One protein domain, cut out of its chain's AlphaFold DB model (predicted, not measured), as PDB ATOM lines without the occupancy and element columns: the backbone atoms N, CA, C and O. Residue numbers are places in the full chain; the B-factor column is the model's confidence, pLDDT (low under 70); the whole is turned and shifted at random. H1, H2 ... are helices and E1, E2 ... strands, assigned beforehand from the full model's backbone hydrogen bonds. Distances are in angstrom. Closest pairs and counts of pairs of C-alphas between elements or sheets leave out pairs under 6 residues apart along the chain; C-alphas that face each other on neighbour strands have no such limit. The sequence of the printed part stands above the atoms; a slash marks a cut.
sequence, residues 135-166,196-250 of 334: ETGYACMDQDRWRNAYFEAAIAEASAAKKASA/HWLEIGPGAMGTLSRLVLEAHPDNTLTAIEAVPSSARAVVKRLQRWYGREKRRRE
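Overview. This is residues 135 to 166 and 196 to 250 of the 334 residues of an uncharacterized protein of Nannochloropsis gaditana (UniProt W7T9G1). A short helix, H3, sits in the middle, with a small sheet of two parallel strands, E1 and E2, to one side of it; the long helix H2 packs on H3 with residues 148 to 156, and a second long helix, H4, passes near H3. The far end of H2, residues 160 to 166, sticks out free, and the short helix H1 lies at the other end of H2. The printed part has 87 residues with four named helices and two named strands, in the order H1, H2, E1, H3, E2, H4, and its class is mostly helix. The whole is compact, with a radius of gyration of the C-alphas of 13.5 A and spans of 39 by 32 by 23 A.

Along the chain. H1 is residues 135 to 142, beginning at C-alpha 135 at (301.340, 610.708, 428.261). H2, residues 145 to 166, is 31.5 A long from first to last C-alpha and ends at (339.461, 604.753, 435.109). After the cut, E1 is residues 196 to 200, H3 is residues 207 to 215 and E2 is residues 220 to 224. H4, residues 228 to 249, is 31.3 A long, and its last C-alpha is at (319.614, 586.392, 429.133).

Arrangement. E1 and E2 are parallel, at 17 degrees; N 197 and O 220, and N 222 and O 197, are within hydrogen-bond range, each pair at 2.8 A. E1, H3 and E2 form a strand-helix-strand unit, two parallel neighbour strands with a helix between them along the chain, and its crossover is right-handed. The closest C-alphas of H3 and E2 are those of Ser 209 and Ala 223, 7.4 A apart. H2 touches H3 with residues 148 to 156 alone, at a steep tilt of 44 degrees, the same way; their closest C-alphas, of Glu 152 and Leu 211, are 6.6 A apart. H3 and H4 are close but not clearly touching, at a shallow tilt of 27 degrees, the closest C-alphas being those of Arg 210 and Leu 238, 7.0 A. H1 is close to H3 but not clearly touching, with C-alphas 142 and 207 the closest at 6.6 A. H2 and H4 are apart. In H2 and H3 every O i to N i+4 pair is within hydrogen-bond range; in H1 it is 3 of 4 and in H4 17 of 18.

Size, cuts and confidence. The two C-alphas farthest apart, of Thr 136 and Ala 166, are 40.7 A apart. Residues 167 to 195 are not printed, and C-alphas 166 and 196 are 13.2 A apart across this cut. Of the links that are printed whole, none is long. The mean pLDDT of the printed part is 74.5; 24 residues are under 70, among them residues 135 to 139, 164 to 166 and 226 to 229.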
ATOM      1  N   GLU A 135     300.628 611.869 428.829       54.56
ATOM      2  CA  GLU A 135     301.340 610.708 428.261       54.56
ATOM      3  C   GLU A 135     301.553 610.813 426.734       54.56
ATOM      4  O   GLU A 135     302.518 610.264 426.203       54.56
ATOM      5  N   THR A 136     300.686 611.553 426.036       53.34
ATOM      6  CA  THR A 136     300.747 611.840 424.597       53.34
ATOM      7  C   THR A 136     301.929 612.730 424.205       53.34
ATOM      8  O   THR A 136     302.554 612.474 423.176       53.34
ATOM      9  N   GLY A 137     302.299 613.717 425.027       61.03
ATOM     10  CA  GLY A 137     303.446 614.595 424.768       61.03
ATOM     11  C   GLY A 137     304.774 613.838 424.799       61.03
ATOM     12  O   GLY A 137     305.648 614.061 423.962       61.03
ATOM     13  N   TYR A 138     304.888 612.852 425.694       64.88
ATOM     14  CA  TYR A 138     306.050 611.964 425.731       64.88
ATOM     15  C   TYR A 138     306.105 610.996 424.541       64.88
ATOM     16  O   TYR A 138     307.197 610.589 424.156       64.88
ATOM     17  N   ALA A 139     304.967 610.636 423.938       67.31
ATOM     18  CA  ALA A 139     304.934 609.702 422.812       67.31
ATOM     19  C   ALA A 139     305.535 610.301 421.528       67.31
ATOM     20  O   ALA A 139     306.250 609.604 420.813       67.31
ATOM     21  N   CYS A 140     305.286 611.584 421.245       73.50
ATOM     22  CA  CYS A 140     305.898 612.271 420.100       73.50
ATOM     23  C   CYS A 140     307.411 612.418 420.283       73.50
ATOM     24  O   CYS A 140     308.180 612.149 419.368       73.50
ATOM     25  N   MET A 141     307.826 612.773 421.499       75.44
ATOM     26  CA  MET A 141     309.227 612.830 421.898       75.44
ATOM     27  C   MET A 141     309.926 611.474 421.736       75.44
ATOM     28  O   MET A 141     311.024 611.409 421.202       75.44
ATOM     29  N   ASP A 142     309.302 610.379 422.171       75.06
ATOM     30  CA  ASP A 142     309.855 609.024 422.043       75.06
ATOM     31  C   ASP A 142     310.054 608.586 420.581       75.06
ATOM     32  O   ASP A 142     310.994 607.857 420.273       75.06
ATOM     33  N   GLN A 143     309.204 609.062 419.667       77.88
ATOM     34  CA  GLN A 143     309.290 608.750 418.237       77.88
ATOM     35  C   GLN A 143     310.367 609.548 417.491       77.88
ATOM     36  O   GLN A 143     310.659 609.225 416.336       77.88
ATOM     37  N   ASP A 144     310.973 610.550 418.131       82.06
ATOM     38  CA  ASP A 144     312.082 611.308 417.560       82.06
ATOM     39  C   ASP A 144     313.354 610.447 417.513       82.06
ATOM     40  O   ASP A 144     314.133 610.339 418.466       82.06
ATOM     41  N   ARG A 145     313.543 609.800 416.361       81.44
ATOM     42  CA  ARG A 145     314.670 608.899 416.105       81.44
ATOM     43  C   ARG A 145     316.009 609.621 416.147       81.44
ATOM     44  O   ARG A 145     316.974 609.033 416.623       81.44
ATOM     45  N   TRP A 146     316.064 610.861 415.666       78.31
ATOM     46  CA  TRP A 146     317.305 611.627 415.610       78.31
ATOM     47  C   TRP A 146     317.772 611.963 417.010       78.31
ATOM     48  O   TRP A 146     318.896 611.632 417.382       78.31
ATOM     49  N   ARG A 147     316.876 612.519 417.825       84.62
ATOM     50  CA  ARG A 147     317.167 612.815 419.225       84.62
ATOM     51  C   ARG A 147     317.647 611.575 419.977       84.62
ATOM     52  O   ARG A 147     318.654 611.634 420.675       84.62
ATOM     53  N   ASN A 148     316.947 610.449 419.831       84.56
ATOM     54  CA  ASN A 148     317.321 609.215 420.525       84.56
ATOM     55  C   ASN A 148     318.693 608.688 420.066       84.56
ATOM     56  O   ASN A 148     319.486 608.288 420.913       84.56
ATOM     57  N   ALA A 149     319.002 608.751 418.764       78.69
ATOM     58  CA  ALA A 149     320.305 608.353 418.230       78.69
ATOM     59  C   ALA A 149     321.445 609.254 418.740       78.69
ATOM     60  O   ALA A 149     322.516 608.754 419.087       78.69
ATOM     61  N   TYR A 150     321.212 610.567 418.852       83.56
ATOM     62  CA  TYR A 150     322.185 611.490 419.446       83.56
ATOM     63  C   TYR A 150     322.475 611.154 420.910       83.56
ATOM     64  O   TYR A 150     323.636 611.120 421.313       83.56
ATOM     65  N   PHE A 151     321.441 610.861 421.704       86.31
ATOM     66  CA  PHE A 151     321.647 610.446 423.090       86.31
ATOM     67  C   PHE A 151     322.361 609.100 423.197       86.31
ATOM     68  O   PHE A 151     323.226 608.950 424.052       86.31
ATOM     69  N   GLU A 152     322.044 608.136 422.334       85.69
ATOM     70  CA  GLU A 152     322.734 606.845 422.302       85.69
ATOM     71  C   GLU A 152     324.234 607.014 422.015       85.69
ATOM     72  O   GLU A 152     325.068 606.481 422.751       85.69
ATOM     73  N   ALA A 153     324.584 607.832 421.015       79.12
ATOM     74  CA  ALA A 153     325.973 608.162 420.705       79.12
ATOM     75  C   ALA A 153     326.673 608.866 421.882       79.12
ATOM     76  O   ALA A 153     327.776 608.476 422.264       79.12
ATOM     77  N   ALA A 154     326.010 609.841 422.512       81.75
ATOM     78  CA  ALA A 154     326.555 610.565 423.660       81.75
ATOM     79  C   ALA A 154     326.754 609.661 424.892       81.75
ATOM     80  O   ALA A 154     327.756 609.783 425.597       81.75
ATOM     81  N   ILE A 155     325.833 608.724 425.147       83.56
ATOM     82  CA  ILE A 155     325.963 607.722 426.217       83.56
ATOM     83  C   ILE A 155     327.179 606.832 425.948       83.56
ATOM     84  O   ILE A 155     327.981 606.607 426.856       83.56
ATOM     85  N   ALA A 156     327.351 606.364 424.707       82.56
ATOM     86  CA  ALA A 156     328.491 605.540 424.319       82.56
ATOM     87  C   ALA A 156     329.826 606.290 424.479       82.56
ATOM     88  O   ALA A 156     330.769 605.746 425.058       82.56
ATOM     89  N   GLU A 157     329.891 607.549 424.040       80.19
ATOM     90  CA  GLU A 157     331.078 608.400 424.161       80.19
ATOM     91  C   GLU A 157     331.427 608.695 425.625       80.19
ATOM     92  O   GLU A 157     332.558 608.452 426.055       80.19
ATOM     93  N   ALA A 158     330.450 609.130 426.431       77.94
ATOM     94  CA  ALA A 158     330.640 609.371 427.862       77.94
ATOM     95  C   ALA A 158     331.116 608.101 428.579       77.94
ATOM     96  O   ALA A 158     331.968 608.143 429.475       77.94
ATOM     97  N   SER A 159     330.620 606.947 428.135       78.12
ATOM     98  CA  SER A 159     331.094 605.666 428.617       78.12
ATOM     99  C   SER A 159     332.534 605.357 428.213       78.12
ATOM    100  O   SER A 159     333.319 604.891 429.046       78.12
ATOM    101  N   ALA A 160     332.921 605.586 426.965       77.50
ATOM    102  CA  ALA A 160     334.302 605.380 426.545       77.50
ATOM    103  C   ALA A 160     335.251 606.286 427.351       77.50
ATOM    104  O   ALA A 160     336.227 605.799 427.925       77.50
ATOM    105  N   ALA A 161     334.894 607.563 427.518       72.19
ATOM    106  CA  ALA A 161     335.674 608.537 428.275       72.19
ATOM    107  C   ALA A 161     335.835 608.149 429.755       72.19
ATOM    108  O   ALA A 161     336.941 608.174 430.296       72.19
ATOM    109  N   LYS A 162     334.756 607.709 430.418       72.25
ATOM    110  CA  LYS A 162     334.838 607.212 431.803       72.25
ATOM    111  C   LYS A 162     335.632 605.913 431.926       72.25
ATOM    112  O   LYS A 162     336.182 605.665 432.993       72.25
ATOM    113  N   LYS A 163     335.714 605.099 430.864       71.00
ATOM    114  CA  LYS A 163     336.567 603.897 430.839       71.00
ATOM    115  C   LYS A 163     338.030 604.302 430.822       71.00
ATOM    116  O   LYS A 163     338.769 603.933 431.725       71.00
ATOM    117  N   ALA A 164     338.382 605.147 429.858       65.69
ATOM    118  CA  ALA A 164     339.734 605.650 429.682       65.69
ATOM    119  C   ALA A 164     340.228 606.410 430.922       65.69
ATOM    120  O   ALA A 164     341.375 606.256 431.318       65.69
ATOM    121  N   SER A 165     339.358 607.175 431.594       61.47
ATOM    122  CA  SER A 165     339.707 607.857 432.846       61.47
ATOM    123  C   SER A 165     339.927 606.906 434.025       61.47
ATOM    124  O   SER A 165     340.683 607.260 434.922       61.47
ATOM    125  N   ALA A 166     339.251 605.754 434.065       60.31
ATOM    126  CA  ALA A 166     339.461 604.753 435.109       60.31
ATOM    127  C   ALA A 166     340.750 603.952 434.863       60.31
ATOM    128  O   ALA A 166     341.453 603.635 435.813       60.31
ATOM    129  N   HIS A 196     327.905 604.704 437.841       71.06
ATOM    130  CA  HIS A 196     326.674 605.322 438.293       71.06
ATOM    131  C   HIS A 196     326.245 606.370 437.269       71.06
ATOM    132  O   HIS A 196     326.999 607.293 436.967       71.06
ATOM    133  N   TRP A 197     325.042 606.210 436.733       75.75
ATOM    134  CA  TRP A 197     324.382 607.162 435.851       75.75
ATOM    135  C   TRP A 197     323.349 607.957 436.639       75.75
ATOM    136  O   TRP A 197     322.605 607.378 437.433       75.75
ATOM    137  N   LEU A 198     323.290 609.267 436.401       78.44
ATOM    138  CA  LEU A 198     322.227 610.135 436.893       78.44
ATOM    139  C   LEU A 198     321.450 610.699 435.702       78.44
ATOM    140  O   LEU A 198     322.028 611.352 434.838       78.44
ATOM    141  N   GLU A 199     320.143 610.475 435.687       80.19
ATOM    142  CA  GLU A 199     319.215 611.011 434.695       80.19
ATOM    143  C   GLU A 199     318.232 611.973 435.370       80.19
ATOM    144  O   GLU A 199     317.656 611.661 436.414       80.19
ATOM    145  N   ILE A 200     318.019 613.145 434.770       80.38
ATOM    146  CA  ILE A 200     317.057 614.148 435.240       80.38
ATOM    147  C   ILE A 200     315.949 614.257 434.195       80.38
ATOM    148  O   ILE A 200     316.216 614.569 433.039       80.38
ATOM    149  N   GLY A 201     314.709 614.007 434.610       81.81
ATOM    150  CA  GLY A 201     313.536 614.013 433.739       81.81
ATOM    151  C   GLY A 201     313.466 612.805 432.797       81.81
ATOM    152  O   GLY A 201     313.427 613.003 431.584       81.81
ATOM    153  N   PRO A 202     313.400 611.558 433.311       77.56
ATOM    154  CA  PRO A 202     313.259 610.367 432.466       77.56
ATOM    155  C   PRO A 202     311.943 610.335 431.672       77.56
ATOM    156  O   PRO A 202     311.787 609.562 430.717       77.56
ATOM    157  N   GLY A 203     310.962 611.147 432.077       83.94
ATOM    158  CA  GLY A 203     309.636 611.171 431.491       83.94
ATOM    159  C   GLY A 203     308.860 609.883 431.752       83.94
ATOM    160  O   GLY A 203     309.327 608.937 432.385       83.94
ATOM    161  N   ALA A 204     307.624 609.821 431.256       75.75
ATOM    162  CA  ALA A 204     306.777 608.647 431.472       75.75
ATOM    163  C   ALA A 204     307.244 607.409 430.682       75.75
ATOM    164  O   ALA A 204     306.912 606.278 431.056       75.75
ATOM    165  N   MET A 205     307.969 607.610 429.572       83.00
ATOM    166  CA  MET A 205     308.446 606.524 428.708       83.00
ATOM    167  C   MET A 205     309.753 605.902 429.204       83.00
ATOM    168  O   MET A 205     309.916 604.691 429.043       83.00
ATOM    169  N   GLY A 206     310.638 606.682 429.838       83.69
ATOM    170  CA  GLY A 206     311.953 606.206 430.272       83.69
ATOM    171  C   GLY A 206     312.849 605.779 429.118       83.69
ATOM    172  O   GLY A 206     313.568 604.789 429.237       83.69
ATOM    173  N   THR A 207     312.742 606.456 427.974       88.06
ATOM    174  CA  THR A 207     313.458 606.097 426.746       88.06
ATOM    175  C   THR A 207     314.964 606.136 426.969       88.06
ATOM    176  O   THR A 207     315.645 605.155 426.687       88.06
ATOM    177  N   LEU A 208     315.473 607.224 427.554       86.94
ATOM    178  CA  LEU A 208     316.898 607.361 427.849       86.94
ATOM    179  C   LEU A 208     317.327 606.411 428.970       86.94
ATOM    180  O   LEU A 208     318.329 605.719 428.808       86.94
ATOM    181  N   SER A 209     316.523 606.269 430.033       84.06
ATOM    182  CA  SER A 209     316.763 605.259 431.073       84.06
ATOM    183  C   SER A 209     316.979 603.866 430.487       84.06
ATOM    184  O   SER A 209     317.872 603.126 430.898       84.06
ATOM    185  N   ARG A 210     316.153 603.498 429.503       84.81
ATOM    186  CA  ARG A 210     316.251 602.218 428.814       84.81
ATOM    187  C   ARG A 210     317.525 602.123 427.981       84.81
ATOM    188  O   ARG A 210     318.192 601.103 428.089       84.81
ATOM    189  N   LEU A 211     317.869 603.149 427.200       85.75
ATOM    190  CA  LEU A 211     319.104 603.163 426.403       85.75
ATOM    191  C   LEU A 211     320.343 602.989 427.291       85.75
ATOM    192  O   LEU A 211     321.207 602.169 426.988       85.75
ATOM    193  N   VAL A 212     320.393 603.682 428.434       81.44
ATOM    194  CA  VAL A 212     321.485 603.540 429.410       81.44
ATOM    195  C   VAL A 212     321.568 602.107 429.944       81.44
ATOM    196  O   VAL A 212     322.650 601.524 429.959       81.44
ATOM    197  N   LEU A 213     320.442 601.513 430.352       79.50
ATOM    198  CA  LEU A 213     320.407 600.144 430.887       79.50
ATOM    199  C   LEU A 213     320.661 599.066 429.818       79.50
ATOM    200  O   LEU A 213     321.137 597.980 430.145       79.50
ATOM    201  N   GLU A 214     320.340 599.337 428.551       81.31
ATOM    202  CA  GLU A 214     320.653 598.460 427.417       81.31
ATOM    203  C   GLU A 214     322.149 598.468 427.111       81.31
ATOM    204  O   GLU A 214     322.754 597.399 427.014       81.31
ATOM    205  N   ALA A 215     322.752 599.656 427.027       75.88
ATOM    206  CA  ALA A 215     324.181 599.812 426.786       75.88
ATOM    207  C   ALA A 215     325.031 599.335 427.977       75.88
ATOM    208  O   ALA A 215     326.149 598.845 427.800       75.88
ATOM    209  N   HIS A 216     324.511 599.480 429.199       74.25
ATOM    210  CA  HIS A 216     325.262 599.283 430.435       74.25
ATOM    211  C   HIS A 216     324.456 598.539 431.511       74.25
ATOM    212  O   HIS A 216     324.133 599.113 432.553       74.25
ATOM    213  N   PRO A 217     324.141 597.254 431.298       67.38
ATOM    214  CA  PRO A 217     323.227 596.516 432.167       67.38
ATOM    215  C   PRO A 217     323.750 596.249 433.578       67.38
ATOM    216  O   PRO A 217     322.947 596.038 434.485       67.38
ATOM    217  N   ASP A 218     325.070 596.238 433.746       63.59
ATOM    218  CA  ASP A 218     325.727 595.982 435.028       63.59
ATOM    219  C   ASP A 218     326.011 597.279 435.797       63.59
ATOM    220  O   ASP A 218     326.572 597.232 436.884       63.59
ATOM    221  N   ASN A 219     325.634 598.439 435.244       67.88
ATOM    222  CA  ASN A 219     325.815 599.742 435.873       67.88
ATOM    223  C   ASN A 219     324.546 600.186 436.609       67.88
ATOM    224  O   ASN A 219     323.422 599.823 436.263       67.88
ATOM    225  N   THR A 220     324.723 601.031 437.620       71.31
ATOM    226  CA  THR A 220     323.609 601.615 438.372       71.31
ATOM    227  C   THR A 220     323.093 602.867 437.670       71.31
ATOM    228  O   THR A 220     323.871 603.758 437.340       71.31
ATOM    229  N   LEU A 221     321.775 602.978 437.500       75.81
ATOM    230  CA  LEU A 221     321.093 604.186 437.026       75.81
ATOM    231  C   LEU A 221     320.199 604.750 438.135       75.81
ATOM    232  O   LEU A 221     319.319 604.059 438.647       75.81
ATOM    233  N   THR A 222     320.395 606.025 438.460       74.31
ATOM    234  CA  THR A 222     319.494 606.829 439.291       74.31
ATOM    235  C   THR A 222     318.766 607.815 438.387       74.31
ATOM    236  O   THR A 222     319.408 608.608 437.711       74.31
ATOM    237  N   ALA A 223     317.434 607.790 438.376       73.31
ATOM    238  CA  ALA A 223     316.629 608.711 437.577       73.31
ATOM    239  C   ALA A 223     315.712 609.548 438.476       73.31
ATOM    240  O   ALA A 223     315.046 609.014 439.366       73.31
ATOM    241  N   ILE A 224     315.673 610.858 438.239       72.56
ATOM    242  CA  ILE A 224     314.910 611.826 439.028       72.56
ATOM    243  C   ILE A 224     313.805 612.410 438.160       72.56
ATOM    244  O   ILE A 224     314.076 613.072 437.166       72.56
ATOM    245  N   GLU A 225     312.555 612.200 438.563       75.25
ATOM    246  CA  GLU A 225     311.378 612.703 437.856       75.25
ATOM    247  C   GLU A 225     310.543 613.591 438.781       75.25
ATOM    248  O   GLU A 225     310.157 613.179 439.879       75.25
ATOM    249  N   ALA A 226     310.253 614.809 438.322       67.94
ATOM    250  CA  ALA A 226     309.464 615.781 439.069       67.94
ATOM    251  C   ALA A 226     307.964 615.443 439.044       67.94
ATOM    252  O   ALA A 226     307.251 615.738 440.005       67.94
ATOM    253  N   VAL A 227     307.485 614.796 437.973       69.56
ATOM    254  CA  VAL A 227     306.075 614.453 437.763       69.56
ATOM    255  C   VAL A 227     305.763 613.058 438.340       69.56
ATOM    256  O   VAL A 227     306.160 612.039 437.766       69.56
ATOM    257  N   PRO A 228     304.989 612.931 439.441       65.50
ATOM    258  CA  PRO A 228     304.814 611.641 440.121       65.50
ATOM    259  C   PRO A 228     304.125 610.549 439.287       65.50
ATOM    260  O   PRO A 228     304.351 609.361 439.521       65.50
ATOM    261  N   SER A 229     303.245 610.918 438.350       66.94
ATOM    262  CA  SER A 229     302.623 609.969 437.414       66.94
ATOM    263  C   SER A 229     303.651 609.397 436.439       66.94
ATOM    264  O   SER A 229     303.712 608.174 436.298       66.94
ATOM    265  N   SER A 230     304.494 610.251 435.853       72.38
ATOM    266  CA  SER A 230     305.604 609.855 434.982       72.38
ATOM    267  C   SER A 230     306.587 608.947 435.715       72.38
ATOM    268  O   SER A 230     306.880 607.861 435.221       72.38
ATOM    269  N   ALA A 231     306.975 609.301 436.947       64.50
ATOM    270  CA  ALA A 231     307.868 608.496 437.785       64.50
ATOM    271  C   ALA A 231     307.343 607.061 437.991       64.50
ATOM    272  O   ALA A 231     308.059 606.073 437.823       64.50
ATOM    273  N   ARG A 232     306.048 606.915 438.307       68.19
ATOM    274  CA  ARG A 232     305.415 605.593 438.451       68.19
ATOM    275  C   ARG A 232     305.348 604.835 437.125       68.19
ATOM    276  O   ARG A 232     305.521 603.613 437.113       68.19
ATOM    277  N   ALA A 233     305.072 605.536 436.026       74.81
ATOM    278  CA  ALA A 233     304.986 604.941 434.699       74.81
ATOM    279  C   ALA A 233     306.342 604.379 434.246       74.81
ATOM    280  O   ALA A 233     306.394 603.214 433.837       74.81
ATOM    281  N   VAL A 234     307.429 605.146 434.399       74.44
ATOM    282  CA  VAL A 234     308.776 604.705 434.016       74.44
ATOM    283  C   VAL A 234     309.240 603.514 434.844       74.44
ATOM    284  O   VAL A 234     309.638 602.506 434.264       74.44
ATOM    285  N   VAL A 235     309.071 603.535 436.173       69.44
ATOM    286  CA  VAL A 235     309.437 602.397 437.039       69.44
ATOM    287  C   VAL A 235     308.726 601.121 436.589       69.44
ATOM    288  O   VAL A 235     309.361 600.088 436.377       69.44
ATOM    289  N   LYS A 236     307.410 601.189 436.362       71.56
ATOM    290  CA  LYS A 236     306.619 600.037 435.908       71.56
ATOM    291  C   LYS A 236     307.064 599.534 434.531       71.56
ATOM    292  O   LYS A 236     307.071 598.323 434.296       71.56
ATOM    293  N   ARG A 237     307.394 600.436 433.600       76.88
ATOM    294  CA  ARG A 237     307.863 600.081 432.249       76.88
ATOM    295  C   ARG A 237     309.244 599.434 432.291       76.88
ATOM    296  O   ARG A 237     309.396 598.351 431.724       76.88
ATOM    297  N   LEU A 238     310.195 600.029 433.010       72.81
ATOM    298  CA  LEU A 238     311.549 599.501 433.164       72.81
ATOM    299  C   LEU A 238     311.553 598.158 433.894       72.81
ATOM    300  O   LEU A 238     312.183 597.229 433.410       72.81
ATOM    301  N   GLN A 239     310.770 597.981 434.964       71.75
ATOM    302  CA  GLN A 239     310.634 596.682 435.644       71.75
ATOM    303  C   GLN A 239     310.108 595.586 434.708       71.75
ATOM    304  O   GLN A 239     310.617 594.465 434.693       71.75
ATOM    305  N   ARG A 240     309.089 595.900 433.895       71.12
ATOM    306  CA  ARG A 240     308.548 594.959 432.901       71.12
ATOM    307  C   ARG A 240     309.563 594.630 431.816       71.12
ATOM    308  O   ARG A 240     309.637 593.480 431.386       71.12
ATOM    309  N   TRP A 241     310.289 595.636 431.338       76.94
ATOM    310  CA  TRP A 241     311.340 595.456 430.348       76.94
ATOM    311  C   TRP A 241     312.487 594.612 430.917       76.94
ATOM    312  O   TRP A 241     312.765 593.557 430.358       76.94
ATOM    313  N   TYR A 242     313.034 594.975 432.077       68.62
ATOM    314  CA  TYR A 242     314.118 594.255 432.742       68.62
ATOM    315  C   TYR A 242     313.725 592.812 433.073       68.62
ATOM    316  O   TYR A 242     314.490 591.890 432.833       68.62
ATOM    317  N   GLY A 243     312.488 592.570 433.522       67.94
ATOM    318  CA  GLY A 243     311.984 591.211 433.733       67.94
ATOM    319  C   GLY A 243     311.893 590.373 432.448       67.94
ATOM    320  O   GLY A 243     312.038 589.154 432.508       67.94
ATOM    321  N   ARG A 244     311.659 590.992 431.279       71.75
ATOM    322  CA  ARG A 244     311.744 590.305 429.974       71.75
ATOM    323  C   ARG A 244     313.191 590.066 429.563       71.75
ATOM    324  O   ARG A 244     313.508 588.969 429.121       71.75
ATOM    325  N   GLU A 245     314.037 591.072 429.729       66.88
ATOM    326  CA  GLU A 245     315.444 591.025 429.342       66.88
ATOM    327  C   GLU A 245     316.227 590.007 430.176       66.88
ATOM    328  O   GLU A 245     316.962 589.192 429.628       66.88
ATOM    329  N   LYS A 246     315.975 589.957 431.487       64.88
ATOM    330  CA  LYS A 246     316.517 588.944 432.395       64.88
ATOM    331  C   LYS A 246     316.155 587.527 431.942       64.88
ATOM    332  O   LYS A 246     317.046 586.706 431.769       64.88
ATOM    333  N   ARG A 247     314.875 587.262 431.633       67.69
ATOM    334  CA  ARG A 247     314.438 585.957 431.091       67.69
ATOM    335  C   ARG A 247     315.137 585.600 429.780       67.69
ATOM    336  O   ARG A 247     315.495 584.445 429.589       67.69
ATOM    337  N   ARG A 248     315.340 586.582 428.895       73.44
ATOM    338  CA  ARG A 248     316.060 586.391 427.627       73.44
ATOM    339  C   ARG A 248     317.517 585.985 427.863       73.44
ATOM    340  O   ARG A 248     318.000 585.078 427.196       73.44
ATOM    341  N   ARG A 249     318.199 586.640 428.806       65.94
ATOM    342  CA  ARG A 249     319.614 586.392 429.133       65.94
ATOM    343  C   ARG A 249     319.839 585.090 429.892       65.94
ATOM    344  O   ARG A 249     320.816 584.405 429.635       65.94
ATOM    345  N   GLU A 250     318.914 584.718 430.771       71.69
ATOM    346  CA  GLU A 250     318.977 583.480 431.560       71.69
ATOM    347  C   GLU A 250     318.549 582.227 430.760       71.69
ATOM    348  O   GLU A 250     318.291 581.177 431.339       71.69
TER     349      GLU A 250